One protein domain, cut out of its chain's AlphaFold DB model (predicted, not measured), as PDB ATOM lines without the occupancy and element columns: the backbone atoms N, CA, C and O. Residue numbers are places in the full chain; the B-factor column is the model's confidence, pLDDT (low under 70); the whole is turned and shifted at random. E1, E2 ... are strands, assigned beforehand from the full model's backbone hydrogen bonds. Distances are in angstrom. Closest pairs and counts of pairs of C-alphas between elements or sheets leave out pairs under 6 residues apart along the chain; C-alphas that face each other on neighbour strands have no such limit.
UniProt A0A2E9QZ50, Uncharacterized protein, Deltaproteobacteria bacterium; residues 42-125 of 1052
ATOM      1  N   GLU A  42      14.614 -43.478  35.653       75.19
ATOM      2  CA  GLU A  42      13.556 -43.765  36.641       75.19
ATOM      3  C   GLU A  42      12.146 -43.846  36.022       75.19
ATOM      4  O   GLU A  42      11.339 -44.678  36.429       75.19
ATOM      5  N   ASP A  43      11.874 -43.057  34.979       76.00
ATOM      6  CA  ASP A  43      10.608 -43.013  34.238       76.00
ATOM      7  C   ASP A  43      10.459 -44.106  33.153       76.00
ATOM      8  O   ASP A  43       9.411 -44.207  32.509       76.00
ATOM      9  N   ARG A  44      11.500 -44.922  32.931       83.44
ATOM     10  CA  ARG A  44      11.597 -45.979  31.901       83.44
ATOM     11  C   ARG A  44      12.253 -47.266  32.417       83.44
ATOM     12  O   ARG A  44      12.901 -48.003  31.671       83.44
ATOM     13  N   CYS A  45      12.096 -47.542  33.707       82.19
ATOM     14  CA  CYS A  45      12.616 -48.746  34.344       82.19
ATOM     15  C   CYS A  45      11.594 -49.889  34.276       82.19
ATOM     16  O   CYS A  45      10.546 -49.840  34.921       82.19
ATOM     17  N   LEU A  46      11.906 -50.945  33.522       81.06
ATOM     18  CA  LEU A  46      11.074 -52.138  33.420       81.06
ATOM     19  C   LEU A  46      11.507 -53.188  34.452       81.06
ATOM     20  O   LEU A  46      12.676 -53.578  34.500       81.06
ATOM     21  N   LYS A  47      10.557 -53.685  35.249       81.06
ATOM     22  CA  LYS A  47      10.767 -54.819  36.161       81.06
ATOM     23  C   LYS A  47      10.556 -56.133  35.406       81.06
ATOM     24  O   LYS A  47       9.445 -56.394  34.952       81.06
ATOM     25  N   LEU A  48      11.602 -56.949  35.278       72.81
ATOM     26  CA  LEU A  48      11.561 -58.241  34.577       72.81
ATOM     27  C   LEU A  48      11.272 -59.409  35.535       72.81
ATOM     28  O   LEU A  48      10.618 -60.374  35.147       72.81
ATOM     29  N   SER A  49      11.710 -59.310  36.795       73.62
ATOM     30  CA  SER A  49      11.431 -60.287  37.860       73.62
ATOM     31  C   SER A  49      11.513 -59.633  39.249       73.62
ATOM     32  O   SER A  49      11.678 -58.418  39.362       73.62
ATOM     33  N   GLU A  50      11.381 -60.401  40.339       63.19
ATOM     34  CA  GLU A  50      11.522 -59.865  41.706       63.19
ATOM     35  C   GLU A  50      12.922 -59.310  42.015       63.19
ATOM     36  O   GLU A  50      13.044 -58.468  42.904       63.19
ATOM     37  N   THR A  51      13.948 -59.705  41.255       64.50
ATOM     38  CA  THR A  51      15.351 -59.312  41.472       64.50
ATOM     39  C   THR A  51      16.026 -58.687  40.243       64.50
ATOM     40  O   THR A  51      17.193 -58.314  40.327       64.50
ATOM     41  N   GLU A  52      15.314 -58.511  39.121       74.44
ATOM     42  CA  GLU A  52      15.885 -58.040  37.850       74.44
ATOM     43  C   GLU A  52      15.108 -56.853  37.252       74.44
ATOM     44  O   GLU A  52      13.893 -56.915  37.034       74.44
ATOM     45  N   TYR A  53      15.835 -55.770  36.957       76.25
ATOM     46  CA  TYR A  53      15.323 -54.513  36.405       76.25
ATOM     47  C   TYR A  53      16.172 -54.083  35.206       76.25
ATOM     48  O   TYR A  53      17.379 -54.316  35.189       76.25
ATOM     49  N   LYS A  54      15.561 -53.439  34.207       82.88
ATOM     50  CA  LYS A  54      16.251 -52.986  32.992       82.88
ATOM     51  C   LYS A  54      15.727 -51.624  32.533       82.88
ATOM     52  O   LYS A  54      14.518 -51.435  32.428       82.88
ATOM     53  N   CYS A  55      16.630 -50.697  32.199       82.38
ATOM     54  CA  CYS A  55      16.264 -49.481  31.468       82.38
ATOM     55  C   CYS A  55      15.814 -49.839  30.050       82.38
ATOM     56  O   CYS A  55      16.559 -50.490  29.311       82.38
ATOM     57  N   VAL A  56      14.631 -49.380  29.662       83.69
ATOM     58  CA  VAL A  56      14.121 -49.508  28.294       83.69
ATOM     59  C   VAL A  56      14.010 -48.145  27.613       83.69
ATOM     60  O   VAL A  56      14.114 -47.100  28.255       83.69
ATOM     61  N   THR A  57      13.842 -48.136  26.291       82.06
ATOM     62  CA  THR A  57      13.839 -46.893  25.504       82.06
ATOM     63  C   THR A  57      12.558 -46.089  25.726       82.06
ATOM     64  O   THR A  57      12.592 -44.856  25.726       82.06
ATOM     65  N   CYS A  58      11.446 -46.785  25.967       86.00
ATOM     66  CA  CYS A  58      10.135 -46.215  26.241       86.00
ATOM     67  C   CYS A  58       9.263 -47.201  27.030       86.00
ATOM     68  O   CYS A  58       9.450 -48.411  26.951       86.00
ATOM     69  N   LEU A  59       8.295 -46.678  27.776       86.06
ATOM     70  CA  LEU A  59       7.181 -47.434  28.357       86.06
ATOM     71  C   LEU A  59       5.827 -46.911  27.854       86.06
ATOM     72  O   LEU A  59       4.823 -47.614  27.944       86.06
ATOM     73  N   THR A  60       5.798 -45.688  27.317       86.44
ATOM     74  CA  THR A  60       4.617 -45.054  26.724       86.44
ATOM     75  C   THR A  60       4.973 -44.372  25.402       86.44
ATOM     76  O   THR A  60       6.117 -43.965  25.189       86.44
ATOM     77  N   ASP A  61       3.985 -44.201  24.521       86.38
ATOM     78  CA  ASP A  61       4.166 -43.512  23.232       86.38
ATOM     79  C   ASP A  61       4.668 -42.072  23.409       86.38
ATOM     80  O   ASP A  61       5.524 -41.610  22.659       86.38
ATOM     81  N   GLN A  62       4.221 -41.384  24.464       84.38
ATOM     82  CA  GLN A  62       4.607 -40.001  24.755       84.38
ATOM     83  C   GLN A  62       6.122 -39.834  24.964       84.38
ATOM     84  O   GLN A  62       6.669 -38.772  24.685       84.38
ATOM     85  N   GLN A  63       6.817 -40.887  25.406       85.12
ATOM     86  CA  GLN A  63       8.275 -40.885  25.576       85.12
ATOM     87  C   GLN A  63       9.041 -41.040  24.248       85.12
ATOM     88  O   GLN A  63      10.250 -40.815  24.218       85.12
ATOM     89  N   CYS A  64       8.361 -41.400  23.154       81.19
ATOM     90  CA  CYS A  64       8.938 -41.530  21.813       81.19
ATOM     91  C   CYS A  64       8.661 -40.327  20.897       81.19
ATOM     92  O   CYS A  64       9.317 -40.186  19.861       81.19
ATOM     93  N   GLN A  65       7.698 -39.477  21.253       87.00
ATOM     94  CA  GLN A  65       7.208 -38.387  20.410       87.00
ATOM     95  C   GLN A  65       8.059 -37.118  20.562       87.00
ATOM     96  O   GLN A  65       8.439 -36.721  21.661       87.00
ATOM     97  N   THR A  66       8.349 -36.452  19.443       79.12
ATOM     98  CA  THR A  66       9.062 -35.158  19.394       79.12
ATOM     99  C   THR A  66       8.362 -34.211  18.414       79.12
ATOM    100  O   THR A  66       7.617 -34.690  17.562       79.12
ATOM    101  N   PRO A  67       8.612 -32.886  18.440       73.06
ATOM    102  CA  PRO A  67       8.025 -31.966  17.456       73.06
ATOM    103  C   PRO A  67       8.306 -32.344  15.988       73.06
ATOM    104  O   PRO A  67       7.498 -32.043  15.118       73.06
ATOM    105  N   SER A  68       9.432 -33.016  15.715       63.81
ATOM    106  CA  SER A  68       9.826 -33.524  14.390       63.81
ATOM    107  C   SER A  68       9.366 -34.959  14.095       63.81
ATOM    108  O   SER A  68       9.592 -35.455  12.998       63.81
ATOM    109  N   SER A  69       8.785 -35.661  15.069       74.56
ATOM    110  CA  SER A  69       8.255 -37.023  14.916       74.56
ATOM    111  C   SER A  69       7.107 -37.224  15.916       74.56
ATOM    112  O   SER A  69       7.316 -37.830  16.977       74.56
ATOM    113  N   PRO A  70       5.943 -36.599  15.663       76.88
ATOM    114  CA  PRO A  70       4.854 -36.496  16.630       76.88
ATOM    115  C   PRO A  70       4.050 -37.789  16.782       76.88
ATOM    116  O   PRO A  70       3.322 -37.920  17.760       76.88
ATOM    117  N   ASP A  71       4.191 -38.740  15.854       84.44
ATOM    118  CA  ASP A  71       3.333 -39.923  15.790       84.44
ATOM    119  C   ASP A  71       4.052 -41.205  16.252       84.44
ATOM    120  O   ASP A  71       3.416 -42.259  16.319       84.44
ATOM    121  N   LYS A  72       5.344 -41.136  16.624       87.75
ATOM    122  CA  LYS A  72       6.137 -42.293  17.086       87.75
ATOM    123  C   LYS A  72       5.479 -43.036  18.251       87.75
ATOM    124  O   LYS A  72       4.889 -42.426  19.145       87.75
ATOM    125  N   LYS A  73       5.641 -44.360  18.257       87.62
ATOM    126  CA  LYS A  73       5.029 -45.281  19.228       87.62
ATOM    127  C   LYS A  73       6.066 -46.138  19.933       87.62
ATOM    128  O   LYS A  73       7.133 -46.404  19.386       87.62
ATOM    129  N   CYS A  74       5.735 -46.598  21.130       88.88
ATOM    130  CA  CYS A  74       6.509 -47.583  21.862       88.88
ATOM    131  C   CYS A  74       5.983 -48.989  21.547       88.88
ATOM    132  O   CYS A  74       4.815 -49.288  21.800       88.88
ATOM    133  N   ASN A  75       6.815 -49.861  20.974       83.12
ATOM    134  CA  ASN A  75       6.397 -51.228  20.655       83.12
ATOM    135  C   ASN A  75       6.437 -52.154  21.890       83.12
ATOM    136  O   ASN A  75       6.932 -51.797  22.959       83.12
ATOM    137  N   ALA A  76       5.943 -53.388  21.740       81.56
ATOM    138  CA  ALA A  76       5.906 -54.384  22.819       81.56
ATOM    139  C   ALA A  76       7.299 -54.865  23.284       81.56
ATOM    140  O   ALA A  76       7.409 -55.553  24.297       81.56
ATOM    141  N   GLN A  77       8.356 -54.515  22.547       85.75
ATOM    142  CA  GLN A  77       9.758 -54.747  22.898       85.75
ATOM    143  C   GLN A  77      10.395 -53.522  23.580       85.75
ATOM    144  O   GLN A  77      11.579 -53.560  23.915       85.75
ATOM    145  N   PHE A  78       9.600 -52.479  23.855       88.25
ATOM    146  CA  PHE A  78       9.995 -51.236  24.517       88.25
ATOM    147  C   PHE A  78      10.989 -50.381  23.711       88.25
ATOM    148  O   PHE A  78      11.869 -49.709  24.268       88.25
ATOM    149  N   GLU A  79      10.841 -50.402  22.385       85.25
ATOM    150  CA  GLU A  79      11.592 -49.599  21.420       85.25
ATOM    151  C   GLU A  79      10.687 -48.556  20.750       85.25
ATOM    152  O   GLU A  79       9.519 -48.818  20.452       85.25
ATOM    153  N   CYS A  80      11.238 -47.367  20.489       86.69
ATOM    154  CA  CYS A  80      10.526 -46.316  19.771       86.69
ATOM    155  C   CYS A  80      10.535 -46.587  18.265       86.69
ATOM    156  O   CYS A  80      11.581 -46.515  17.618       86.69
ATOM    157  N   VAL A  81       9.355 -46.833  17.714       89.25
ATOM    158  CA  VAL A  81       9.098 -47.116  16.302       89.25
ATOM    159  C   VAL A  81       8.316 -45.976  15.645       89.25
ATOM    160  O   VAL A  81       7.680 -45.174  16.333       89.25
ATOM    161  N   CYS A  82       8.375 -45.865  14.317       86.38
ATOM    162  CA  CYS A  82       7.564 -44.884  13.590       86.38
ATOM    163  C   CYS A  82       6.068 -45.221  13.729       86.38
ATOM    164  O   CYS A  82       5.694 -46.395  13.764       86.38
ATOM    165  N   GLY A  83       5.208 -44.205  13.837       82.75
ATOM    166  CA  GLY A  83       3.754 -44.387  13.847       82.75
ATOM    167  C   GLY A  83       3.077 -43.900  12.572       82.75
ATOM    168  O   GLY A  83       2.032 -44.434  12.200       82.75
ATOM    169  N   SER A  84       3.676 -42.946  11.859       83.31
ATOM    170  CA  SER A  84       3.248 -42.536  10.519       83.31
ATOM    171  C   SER A  84       4.440 -42.147   9.641       83.31
ATOM    172  O   SER A  84       5.570 -42.024  10.113       83.31
ATOM    173  N   ASP A  85       4.189 -41.927   8.349       78.88
ATOM    174  CA  ASP A  85       5.220 -41.519   7.381       78.88
ATOM    175  C   ASP A  85       5.882 -40.180   7.754       78.88
ATOM    176  O   ASP A  85       7.011 -39.911   7.356       78.88
ATOM    177  N   LYS A  86       5.224 -39.366   8.594       76.56
ATOM    178  CA  LYS A  86       5.759 -38.096   9.109       76.56
ATOM    179  C   LYS A  86       6.932 -38.270  10.074       76.56
ATOM    180  O   LYS A  86       7.654 -37.310  10.320       76.56
ATOM    181  N   ASP A  87       7.107 -39.463  10.636       78.81
ATOM    182  CA  ASP A  87       8.211 -39.772  11.547       78.81
ATOM    183  C   ASP A  87       9.481 -40.231  10.802       78.81
ATOM    184  O   ASP A  87      10.496 -40.524  11.446       78.81
ATOM    185  N   CYS A  88       9.421 -40.320   9.467       77.88
ATOM    186  CA  CYS A  88      10.481 -40.805   8.589       77.88
ATOM    187  C   CYS A  88      11.134 -39.668   7.784       77.88
ATOM    188  O   CYS A  88      10.557 -38.602   7.593       77.88
ATOM    189  N   SER A  89      12.382 -39.876   7.345       75.31
ATOM    190  CA  SER A  89      13.111 -38.874   6.549       75.31
ATOM    191  C   SER A  89      12.557 -38.785   5.121       75.31
ATOM    192  O   SER A  89      11.967 -39.748   4.639       75.31
ATOM    193  N   ASP A  90      12.778 -37.662   4.426       65.75
ATOM    194  CA  ASP A  90      12.353 -37.465   3.027       65.75
ATOM    195  C   ASP A  90      12.726 -38.677   2.148       65.75
ATOM    196  O   ASP A  90      13.895 -39.066   2.066       65.75
ATOM    197  N   GLY A  91      11.726 -39.272   1.490       67.62
ATOM    198  CA  GLY A  91      11.889 -40.477   0.675       67.62
ATOM    199  C   GLY A  91      11.817 -41.804   1.430       67.62
ATOM    200  O   GLY A  91      12.187 -42.839   0.869       67.62
ATOM    201  N   GLN A  92      11.353 -41.792   2.682       80.44
ATOM    202  CA  GLN A  92      11.081 -42.986   3.479       80.44
ATOM    203  C   GLN A  92       9.625 -43.050   3.950       80.44
ATOM    204  O   GLN A  92       8.973 -42.033   4.160       80.44
ATOM    205  N   LYS A  93       9.141 -44.274   4.167       80.88
ATOM    206  CA  LYS A  93       7.779 -44.594   4.588       80.88
ATOM    207  C   LYS A  93       7.773 -45.453   5.842       80.88
ATOM    208  O   LYS A  93       8.583 -46.373   5.963       80.88
ATOM    209  N   CYS A  94       6.843 -45.204   6.754       84.12
ATOM    210  CA  CYS A  94       6.716 -46.013   7.953       84.12
ATOM    211  C   CYS A  94       6.016 -47.341   7.640       84.12
ATOM    212  O   CYS A  94       4.819 -47.375   7.343       84.12
ATOM    213  N   ASP A  95       6.748 -48.454   7.731       83.62
ATOM    214  CA  ASP A  95       6.140 -49.780   7.674       83.62
ATOM    215  C   ASP A  95       5.378 -50.037   8.976       83.62
ATOM    216  O   ASP A  95       5.958 -50.268  10.033       83.62
ATOM    217  N   GLN A  96       4.053 -50.023   8.883       78.56
ATOM    218  CA  GLN A  96       3.145 -50.202  10.016       78.56
ATOM    219  C   GLN A  96       3.235 -51.599  10.658       78.56
ATOM    220  O   GLN A  96       2.734 -51.793  11.763       78.56
ATOM    221  N   THR A  97       3.858 -52.575   9.987       77.81
ATOM    222  CA  THR A  97       4.014 -53.949  10.488       77.81
ATOM    223  C   THR A  97       5.278 -54.105  11.327       77.81
ATOM    224  O   THR A  97       5.263 -54.788  12.349       77.81
ATOM    225  N   THR A  98       6.377 -53.482  10.896       79.31
ATOM    226  CA  THR A  98       7.690 -53.583  11.556       79.31
ATOM    227  C   THR A  98       8.024 -52.363  12.412       79.31
ATOM    228  O   THR A  98       8.898 -52.439  13.274       79.31
ATOM    229  N   GLY A  99       7.330 -51.241  12.206       79.56
ATOM    230  CA  GLY A  99       7.581 -49.977  12.891       79.56
ATOM    231  C   GLY A  99       8.850 -49.256  12.417       79.56
ATOM    232  O   GLY A  99       9.361 -48.372  13.112       79.56
ATOM    233  N   GLN A 100       9.397 -49.633  11.257       83.06
ATOM    234  CA  GLN A 100      10.638 -49.075  10.717       83.06
ATOM    235  C   GLN A 100      10.387 -48.207   9.481       83.06
ATOM    236  O   GLN A 100       9.515 -48.486   8.659       83.06
ATOM    237  N   CYS A 101      11.195 -47.157   9.329       82.94
ATOM    238  CA  CYS A 101      11.209 -46.346   8.119       82.94
ATOM    239  C   CYS A 101      11.898 -47.120   6.988       82.94
ATOM    240  O   CYS A 101      13.088 -47.424   7.057       82.94
ATOM    241  N   THR A 102      11.137 -47.437   5.951       83.12
ATOM    242  CA  THR A 102      11.567 -48.145   4.741       83.12
ATOM    243  C   THR A 102      11.701 -47.168   3.578       83.12
ATOM    244  O   THR A 102      11.206 -46.050   3.658       83.12
ATOM    245  N   GLY A 103      12.420 -47.534   2.516       82.12
ATOM    246  CA  GLY A 103      12.558 -46.677   1.331       82.12
ATOM    247  C   GLY A 103      11.221 -46.393   0.634       82.12
ATOM    248  O   GLY A 103      10.234 -47.087   0.877       82.12
ATOM    249  N   CYS A 104      11.190 -45.382  -0.235       79.94
ATOM    250  CA  CYS A 104       9.990 -44.995  -0.978       79.94
ATOM    251  C   CYS A 104       9.368 -46.185  -1.733       79.94
ATOM    252  O   CYS A 104      10.066 -47.086  -2.207       79.94
ATOM    253  N   THR A 105       8.047 -46.183  -1.881       77.94
ATOM    254  CA  THR A 105       7.321 -47.226  -2.624       77.94
ATOM    255  C   THR A 105       6.684 -46.703  -3.905       77.94
ATOM    256  O   THR A 105       6.512 -47.469  -4.853       77.94
ATOM    257  N   ASP A 106       6.396 -45.403  -3.970       77.62
ATOM    258  CA  ASP A 106       5.961 -44.703  -5.174       77.62
ATOM    259  C   ASP A 106       6.377 -43.218  -5.172       77.62
ATOM    260  O   ASP A 106       6.910 -42.695  -4.196       77.62
ATOM    261  N   ASP A 107       6.182 -42.534  -6.306       78.06
ATOM    262  CA  ASP A 107       6.684 -41.167  -6.534       78.06
ATOM    263  C   ASP A 107       6.118 -40.138  -5.532       78.06
ATOM    264  O   ASP A 107       6.775 -39.147  -5.225       78.06
ATOM    265  N   LYS A 108       4.925 -40.372  -4.964       74.50
ATOM    266  CA  LYS A 108       4.330 -39.461  -3.968       74.50
ATOM    267  C   LYS A 108       5.056 -39.490  -2.617       74.50
ATOM    268  O   LYS A 108       4.910 -38.543  -1.848       74.50
ATOM    269  N   ASP A 109       5.836 -40.537  -2.350       72.12
ATOM    270  CA  ASP A 109       6.679 -40.649  -1.158       72.12
ATOM    271  C   ASP A 109       7.953 -39.763  -1.286       72.12
ATOM    272  O   ASP A 109       8.694 -39.584  -0.318       72.12
ATOM    273  N   CYS A 110       8.208 -39.180  -2.470       73.31
ATOM    274  CA  CYS A 110       9.363 -38.339  -2.793       73.31
ATOM    275  C   CYS A 110       8.983 -36.852  -2.915       73.31
ATOM    276  O   CYS A 110       8.728 -36.317  -3.993       73.31
ATOM    277  N   THR A 111       8.971 -36.153  -1.785       63.78
ATOM    278  CA  THR A 111       8.516 -34.756  -1.631       63.78
ATOM    279  C   THR A 111       9.529 -33.697  -2.085       63.78
ATOM    280  O   THR A 111       9.171 -32.532  -2.279       63.78
ATOM    281  N   ASN A 112      10.797 -34.071  -2.282       65.88
ATOM    282  CA  ASN A 112      11.849 -33.159  -2.723       65.88
ATOM    283  C   ASN A 112      11.796 -32.950  -4.245       65.88
ATOM    284  O   ASN A 112      12.056 -33.869  -5.019       65.88
ATOM    285  N   ALA A 113      11.565 -31.709  -4.686       57.88
ATOM    286  CA  ALA A 113      11.487 -31.346  -6.106       57.88
ATOM    287  C   ALA A 113      12.748 -31.699  -6.929       57.88
ATOM    288  O   ALA A 113      12.679 -31.808  -8.152       57.88
ATOM    289  N   SER A 114      13.896 -31.889  -6.271       60.12
ATOM    290  CA  SER A 114      15.169 -32.274  -6.901       60.12
ATOM    291  C   SER A 114      15.280 -33.782  -7.159       60.12
ATOM    292  O   SER A 114      16.124 -34.198  -7.949       60.12
ATOM    293  N   ALA A 115      14.459 -34.593  -6.485       73.50
ATOM    294  CA  ALA A 115      14.422 -36.049  -6.589       73.50
ATOM    295  C   ALA A 115      12.979 -36.579  -6.427       73.50
ATOM    296  O   ALA A 115      12.690 -37.240  -5.435       73.50
ATOM    297  N   PRO A 116      12.055 -36.260  -7.352       76.31
ATOM    298  CA  PRO A 116      10.621 -36.486  -7.156       76.31
ATOM    299  C   PRO A 116      10.145 -37.893  -7.549       76.31
ATOM    300  O   PRO A 116       8.950 -38.163  -7.518       76.31
ATOM    301  N   ILE A 117      11.040 -38.776  -7.997       79.25
ATOM    302  CA  ILE A 117      10.674 -40.083  -8.548       79.25
ATOM    303  C   ILE A 117      11.182 -41.170  -7.618       79.25
ATOM    304  O   ILE A 117      12.373 -41.222  -7.330       79.25
ATOM    305  N   CYS A 118      10.320 -42.092  -7.216       80.62
ATOM    306  CA  CYS A 118      10.743 -43.267  -6.485       80.62
ATOM    307  C   CYS A 118      11.228 -44.348  -7.453       80.62
ATOM    308  O   CYS A 118      10.484 -44.846  -8.303       80.62
ATOM    309  N   SER A 119      12.490 -44.751  -7.318       81.88
ATOM    310  CA  SER A 119      13.062 -45.854  -8.084       81.88
ATOM    311  C   SER A 119      13.802 -46.804  -7.152       81.88
ATOM    312  O   SER A 119      14.769 -46.427  -6.496       81.88
ATOM    313  N   SER A 120      13.326 -48.049  -7.076       80.25
ATOM    314  CA  SER A 120      13.950 -49.116  -6.278       80.25
ATOM    315  C   SER A 120      14.178 -48.756  -4.800       80.25
ATOM    316  O   SER A 120      15.204 -49.119  -4.228       80.25
ATOM    317  N   GLY A 121      13.226 -48.059  -4.169       76.81
ATOM    318  CA  GLY A 121      13.312 -47.697  -2.750       76.81
ATOM    319  C   GLY A 121      14.059 -46.396  -2.458       76.81
ATOM    320  O   GLY A 121      14.229 -46.053  -1.290       76.81
ATOM    321  N   VAL A 122      14.515 -45.674  -3.487       79.75
ATOM    322  CA  VAL A 122      15.251 -44.411  -3.343       79.75
ATOM    323  C   VAL A 122      14.641 -43.337  -4.240       79.75
ATOM    324  O   VAL A 122      14.315 -43.585  -5.401       79.75
ATOM    325  N   CYS A 123      14.514 -42.126  -3.706       77.00
ATOM    326  CA  CYS A 123      14.085 -40.967  -4.474       77.00
ATOM    327  C   CYS A 123      15.211 -40.477  -5.396       77.00
ATOM    328  O   CYS A 123      16.301 -40.127  -4.941       77.00
ATOM    329  N   VAL A 124      14.943 -40.450  -6.699       80.88
ATOM    330  CA  VAL A 124      15.868 -40.078  -7.775       80.88
ATOM    331  C   VAL A 124      15.312 -38.920  -8.604       80.88
ATOM    332  O   VAL A 124      14.114 -38.636  -8.607       80.88
ATOM    333  N   ALA A 125      16.191 -38.216  -9.318       77.81
ATOM    334  CA  ALA A 125      15.834 -37.040 -10.114       77.81
ATOM    335  C   ALA A 125      15.197 -37.388 -11.471       77.81
ATOM    336  O   ALA A 125      14.561 -36.531 -12.092       77.81
TER     337      ALA A 125
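Overview. This is residues 42 to 125 of the 1052 residues of an uncharacterized protein of Deltaproteobacteria bacterium (UniProt A0A2E9QZ50). With little regular structure, this is a thin rod of loops with three small strand hairpins strung along it: E1-E2 and E5-E6 at the ends, E3-E4 between. Residues 56 to 91, with no named element, fill the stretch between E2 and E3, and in them residues 73 to 74 pair briefly with residues 80 to 81, antiparallel. The 84 printed residues hold no named helix and six strands, E1 to E6 in chain order, in three antiparallel pairs, all strand by class, with 20 residues named. It is loose, radius of gyration of the C-alphas 16.5 A, spanning 56 by 24 by 14 A.

Arrangement. E3, residues 92 to 95, and E4, 100 to 103, form an antiparallel hairpin; N 93 and O 102, 2.8 A, are within hydrogen-bond range. So are N 124 and O 117, 2.8 A, in hairpin E5, 117 to 119, and E6, 122 to 124, and N 46 and O 54, 2.9 A, in hairpin E1, 45 to 47, and E2, 53 to 55. E2 and E3 are apart.

Along the chain. E4 measures 9.9 A. E1 begins at C-alpha 45 (12.616, -48.746, 34.344); E6 ends at C-alpha 124 (15.868, -40.078, -7.775).

Size, cuts and confidence. The farthest C-alphas, Glu 50 and Ala 125, are 56.8 A apart. The printed part has no cut. Links E2 to E3 and E4 to E5 are long. Confidence is low at residues 50 to 51, 68, 90 to 91 and 111 to 114.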